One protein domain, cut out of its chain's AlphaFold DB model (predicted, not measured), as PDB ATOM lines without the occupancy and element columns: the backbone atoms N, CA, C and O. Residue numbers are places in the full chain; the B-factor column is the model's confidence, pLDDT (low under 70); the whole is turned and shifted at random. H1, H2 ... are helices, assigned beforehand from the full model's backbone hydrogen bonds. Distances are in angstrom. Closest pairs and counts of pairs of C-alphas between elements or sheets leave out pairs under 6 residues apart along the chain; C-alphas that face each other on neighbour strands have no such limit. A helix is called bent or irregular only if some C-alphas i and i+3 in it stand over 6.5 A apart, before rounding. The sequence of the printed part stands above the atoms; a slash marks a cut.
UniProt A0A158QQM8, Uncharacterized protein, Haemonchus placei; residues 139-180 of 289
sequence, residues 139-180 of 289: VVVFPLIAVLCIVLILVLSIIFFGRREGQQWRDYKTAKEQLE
ATOM      1  N   VAL A 139      -4.679 -20.674  32.762       78.50
ATOM      2  CA  VAL A 139      -4.723 -19.243  32.399       78.50
ATOM      3  C   VAL A 139      -3.330 -18.623  32.252       78.50
ATOM      4  O   VAL A 139      -3.189 -17.680  31.484       78.50
ATOM      5  N   VAL A 140      -2.300 -19.138  32.929       78.44
ATOM      6  CA  VAL A 140      -0.909 -18.661  32.795       78.44
ATOM      7  C   VAL A 140      -0.121 -19.459  31.751       78.44
ATOM      8  O   VAL A 140       0.668 -18.886  31.000       78.44
ATOM      9  N   VAL A 141      -0.351 -20.768  31.639       84.69
ATOM     10  CA  VAL A 141       0.362 -21.653  30.707       84.69
ATOM     11  C   VAL A 141      -0.109 -21.445  29.270       84.69
ATOM     12  O   VAL A 141       0.730 -21.399  28.375       84.69
ATOM     13  N   PHE A 142      -1.405 -21.243  29.013       84.94
ATOM     14  CA  PHE A 142      -1.906 -20.972  27.660       84.94
ATOM     15  C   PHE A 142      -1.305 -19.711  27.015       84.94
ATOM     16  O   PHE A 142      -0.815 -19.823  25.888       84.94
ATOM     17  N   PRO A 143      -1.259 -18.532  27.670       89.62
ATOM     18  CA  PRO A 143      -0.584 -17.369  27.105       89.62
ATOM     19  C   PRO A 143       0.935 -17.551  27.033       89.62
ATOM     20  O   PRO A 143       1.529 -17.102  26.060       89.62
ATOM     21  N   LEU A 144       1.577 -18.252  27.977       87.88
ATOM     22  CA  LEU A 144       3.013 -18.560  27.878       87.88
ATOM     23  C   LEU A 144       3.337 -19.436  26.663       87.88
ATOM     24  O   LEU A 144       4.279 -19.142  25.929       87.88
ATOM     25  N   ILE A 145       2.542 -20.479  26.420       90.31
ATOM     26  CA  ILE A 145       2.668 -21.329  25.234       90.31
ATOM     27  C   ILE A 145       2.364 -20.514  23.978       90.31
ATOM     28  O   ILE A 145       3.096 -20.637  23.004       90.31
ATOM     29  N   ALA A 146       1.345 -19.652  23.986       92.31
ATOM     30  CA  ALA A 146       1.036 -18.793  22.846       92.31
ATOM     31  C   ALA A 146       2.198 -17.843  22.516       92.31
ATOM     32  O   ALA A 146       2.600 -17.752  21.359       92.31
ATOM     33  N   VAL A 147       2.793 -17.196  23.523       96.00
ATOM     34  CA  VAL A 147       3.975 -16.338  23.359       96.00
ATOM     35  C   VAL A 147       5.159 -17.150  22.836       96.00
ATOM     36  O   VAL A 147       5.805 -16.733  21.879       96.00
ATOM     37  N   LEU A 148       5.411 -18.337  23.390       94.25
ATOM     38  CA  LEU A 148       6.476 -19.227  22.928       94.25
ATOM     39  C   LEU A 148       6.247 -19.689  21.479       94.25
ATOM     40  O   LEU A 148       7.181 -19.687  20.680       94.25
ATOM     41  N   CYS A 149       5.009 -20.008  21.105       94.94
ATOM     42  CA  CYS A 149       4.621 -20.343  19.738       94.94
ATOM     43  C   CYS A 149       4.823 -19.161  18.783       94.94
ATOM     44  O   CYS A 149       5.362 -19.352  17.697       94.94
ATOM     45  N   ILE A 150       4.451 -17.940  19.181       95.81
ATOM     46  CA  ILE A 150       4.682 -16.727  18.383       95.81
ATOM     47  C   ILE A 150       6.184 -16.495  18.195       95.81
ATOM     48  O   ILE A 150       6.627 -16.257  17.074       95.81
ATOM     49  N   VAL A 151       6.987 -16.630  19.256       96.06
ATOM     50  CA  VAL A 151       8.452 -16.514  19.179       96.06
ATOM     51  C   VAL A 151       9.033 -17.569  18.237       96.06
ATOM     52  O   VAL A 151       9.855 -17.233  17.388       96.06
ATOM     53  N   LEU A 152       8.578 -18.822  18.313       94.69
ATOM     54  CA  LEU A 152       9.008 -19.874  17.390       94.69
ATOM     55  C   LEU A 152       8.623 -19.562  15.938       94.69
ATOM     56  O   LEU A 152       9.457 -19.718  15.050       94.69
ATOM     57  N   ILE A 153       7.407 -19.075  15.682       93.62
ATOM     58  CA  ILE A 153       6.970 -18.669  14.336       93.62
ATOM     59  C   ILE A 153       7.805 -17.493  13.821       93.62
ATOM     60  O   ILE A 153       8.164 -17.481  12.644       93.62
ATOM     61  N   LEU A 154       8.157 -16.527  14.674       92.31
ATOM     62  CA  LEU A 154       9.031 -15.408  14.315       92.31
ATOM     63  C   LEU A 154      10.452 -15.876  14.001       92.31
ATOM     64  O   LEU A 154      11.003 -15.474  12.984       92.31
ATOM     65  N   VAL A 155      11.031 -16.764  14.812       92.94
ATOM     66  CA  VAL A 155      12.356 -17.348  14.545       92.94
ATOM     67  C   VAL A 155      12.344 -18.140  13.243       92.94
ATOM     68  O   VAL A 155      13.236 -17.972  12.415       92.94
ATOM     69  N   LEU A 156      11.316 -18.960  13.014       89.88
ATOM     70  CA  LEU A 156      11.162 -19.688  11.758       89.88
ATOM     71  C   LEU A 156      11.007 -18.726  10.586       89.88
ATOM     72  O   LEU A 156      11.647 -18.921   9.562       89.88
ATOM     73  N   SER A 157      10.237 -17.657  10.752       89.56
ATOM     74  CA  SER A 157      10.092 -16.605   9.752       89.56
ATOM     75  C   SER A 157      11.437 -15.935   9.470       89.56
ATOM     76  O   SER A 157      11.815 -15.843   8.314       89.56
ATOM     77  N   ILE A 158      12.236 -15.584  10.478       85.56
ATOM     78  CA  ILE A 158      13.589 -15.038  10.285       85.56
ATOM     79  C   ILE A 158      14.509 -16.053   9.594       85.56
ATOM     80  O   ILE A 158      15.310 -15.667   8.754       85.56
ATOM     81  N   ILE A 159      14.400 -17.350   9.882       87.38
ATOM     82  CA  ILE A 159      15.210 -18.383   9.219       87.38
ATOM     83  C   ILE A 159      14.762 -18.595   7.764       87.38
ATOM     84  O   ILE A 159      15.604 -18.722   6.875       87.38
ATOM     85  N   PHE A 160      13.458 -18.631   7.490       80.81
ATOM     86  CA  PHE A 160      12.906 -18.822   6.147       80.81
ATOM     87  C   PHE A 160      13.065 -17.568   5.281       80.81
ATOM     88  O   PHE A 160      13.503 -17.677   4.137       80.81
ATOM     89  N   PHE A 161      12.786 -16.382   5.823       69.44
ATOM     90  CA  PHE A 161      13.029 -15.102   5.162       69.44
ATOM     91  C   PHE A 161      14.516 -14.788   5.087       69.44
ATOM     92  O   PHE A 161      14.975 -14.408   4.027       69.44
ATOM     93  N   GLY A 162      15.314 -15.081   6.110       66.38
ATOM     94  CA  GLY A 162      16.775 -14.973   6.047       66.38
ATOM     95  C   GLY A 162      17.398 -15.920   5.018       66.38
ATOM     96  O   GLY A 162      18.415 -15.594   4.413       66.38
ATOM     97  N   ARG A 163      16.765 -17.065   4.731       65.25
ATOM     98  CA  ARG A 163      17.138 -17.925   3.595       65.25
ATOM     99  C   ARG A 163      16.641 -17.397   2.248       65.25
ATOM    100  O   ARG A 163      17.358 -17.542   1.263       65.25
ATOM    101  N   ARG A 164      15.454 -16.788   2.195       65.25
ATOM    102  CA  ARG A 164      14.869 -16.210   0.971       65.25
ATOM    103  C   ARG A 164      15.564 -14.907   0.551       65.25
ATOM    104  O   ARG A 164      15.816 -14.706  -0.630       65.25
ATOM    105  N   GLU A 165      15.920 -14.067   1.512       58.72
ATOM    106  CA  GLU A 165      16.647 -12.805   1.349       58.72
ATOM    107  C   GLU A 165      18.163 -13.000   1.410       58.72
ATOM    108  O   GLU A 165      18.905 -12.176   0.891       58.72
ATOM    109  N   GLY A 166      18.651 -14.117   1.955       61.25
ATOM    110  CA  GLY A 166      20.076 -14.453   1.960       61.25
ATOM    111  C   GLY A 166      20.682 -14.570   0.559       61.25
ATOM    112  O   GLY A 166      21.887 -14.393   0.414       61.25
ATOM    113  N   GLN A 167      19.868 -14.811  -0.475       54.38
ATOM    114  CA  GLN A 167      20.284 -14.697  -1.876       54.38
ATOM    115  C   GLN A 167      20.510 -13.224  -2.260       54.38
ATOM    116  O   GLN A 167      21.592 -12.872  -2.711       54.38
ATOM    117  N   GLN A 168      19.538 -12.346  -1.983       56.16
ATOM    118  CA  GLN A 168      19.630 -10.909  -2.272       56.16
ATOM    119  C   GLN A 168      20.726 -10.207  -1.463       56.16
ATOM    120  O   GLN A 168      21.374  -9.301  -1.974       56.16
ATOM    121  N   TRP A 169      20.969 -10.630  -0.222       59.44
ATOM    122  CA  TRP A 169      22.003 -10.051   0.637       59.44
ATOM    123  C   TRP A 169      23.416 -10.499   0.244       59.44
ATOM    124  O   TRP A 169      24.375  -9.753   0.440       59.44
ATOM    125  N   ARG A 170      23.551 -11.695  -0.352       55.34
ATOM    126  CA  ARG A 170      24.786 -12.114  -1.030       55.34
ATOM    127  C   ARG A 170      24.972 -11.322  -2.316       55.34
ATOM    128  O   ARG A 170      26.018 -10.708  -2.466       55.34
ATOM    129  N   ASP A 171      23.939 -11.242  -3.152       55.25
ATOM    130  CA  ASP A 171      23.978 -10.525  -4.431       55.25
ATOM    131  C   ASP A 171      24.275  -9.023  -4.244       55.25
ATOM    132  O   ASP A 171      25.031  -8.451  -5.022       55.25
ATOM    133  N   TYR A 172      23.774  -8.405  -3.167       58.31
ATOM    134  CA  TYR A 172      24.060  -7.013  -2.795       58.31
ATOM    135  C   TYR A 172      25.489  -6.789  -2.264       58.31
ATOM    136  O   TYR A 172      26.014  -5.683  -2.390       58.31
ATOM    137  N   LYS A 173      26.124  -7.814  -1.672       57.72
ATOM    138  CA  LYS A 173      27.506  -7.742  -1.160       57.72
ATOM    139  C   LYS A 173      28.574  -8.138  -2.184       57.72
ATOM    140  O   LYS A 173      29.734  -7.788  -1.986       57.72
ATOM    141  N   THR A 174      28.221  -8.846  -3.254       54.03
ATOM    142  CA  THR A 174      29.122  -9.089  -4.393       54.03
ATOM    143  C   THR A 174      29.332  -7.794  -5.179       54.03
ATOM    144  O   THR A 174      28.372  -7.078  -5.459       54.03
ATOM    145  N   ALA A 175      30.577  -7.481  -5.549       59.00
ATOM    146  CA  ALA A 175      30.880  -6.336  -6.405       59.00
ATOM    147  C   ALA A 175      30.022  -6.404  -7.683       59.00
ATOM    148  O   ALA A 175      30.027  -7.419  -8.382       59.00
ATOM    149  N   LYS A 176      29.245  -5.344  -7.957       61.03
ATOM    150  CA  LYS A 176      28.190  -5.323  -8.992       61.03
ATOM    151  C   LYS A 176      28.683  -5.734 -10.385       61.03
ATOM    152  O   LYS A 176      27.921  -6.329 -11.138       61.03
ATOM    153  N   GLU A 177      29.955  -5.487 -10.684       61.66
ATOM    154  CA  GLU A 177      30.592  -5.826 -11.961       61.66
ATOM    155  C   GLU A 177      30.741  -7.344 -12.167       61.66
ATOM    156  O   GLU A 177      30.489  -7.845 -13.258       61.66
ATOM    157  N   GLN A 178      31.039  -8.111 -11.110       58.97
ATOM    158  CA  GLN A 178      31.124  -9.574 -11.211       58.97
ATOM    159  C   GLN A 178      29.737 -10.209 -11.353       58.97
ATOM    160  O   GLN A 178      29.562 -11.187 -12.079       58.97
ATOM    161  N   LEU A 179      28.722  -9.652 -10.685       67.69
ATOM    162  CA  LEU A 179      27.358 -10.175 -10.762       67.69
ATOM    163  C   LEU A 179      26.788 -10.056 -12.182       67.69
ATOM    164  O   LEU A 179      26.119 -10.977 -12.647       67.69
ATOM    165  N   GLU A 180      27.071  -8.956 -12.877       70.38
ATOM    166  CA  GLU A 180      26.603  -8.734 -14.246       70.38
ATOM    167  C   GLU A 180      27.241  -9.721 -15.236       70.38
ATOM    168  O   GLU A 180      26.535 -10.323 -16.052       70.38
TER     169      GLU A 180
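What this domain is: This is residues 139 to 180 of the 289 residues of an uncharacterized protein of Haemonchus placei (UniProt A0A158QQM8). One long helix, H1, makes nearly the whole length of a thin rod, with a kink of 46 degrees near residue 165 and the very short helix H2 at its far end. The printed part has 42 residues, with two named helices in the order H1, H2 and no named strand, and its class is all helix. It is extended, with a radius of gyration of the C-alphas of 17.5 A and spans of 58 by 10 by 6 A.

Where its parts are: H1 covers residues 139 to 173, from C-alpha 139 at (-4.723, -19.243, 32.399) to C-alpha 173 at (27.506, -7.742, -1.160), 47.9 A apart. H1 is neither bent nor irregular, but only just: C-alphas 164 and 167 are 6.3 A apart. H2 covers residues 176 to 180 and ends with C-alpha 180 at (26.603, -8.734, -14.246).

How they stand to each other: A tight link of two residues joins H1 to H2. The two helices are close but not clearly touching; their closest C-alphas, those of Asp 171 and Leu 179, are 7.2 A apart. In H2 the O i to N i+4 pair is within hydrogen-bond range, and in H1 28 of 31 are.

The domain as a whole: The C-alphas of Val 139 and Glu 177, the two farthest apart, are 58.3 A apart. Residues 139 to 170, in H1, and 172 to 178 stand free. The printed part has no cut. Its mean pLDDT is 75.9, and residues 161 to 179 are under 70.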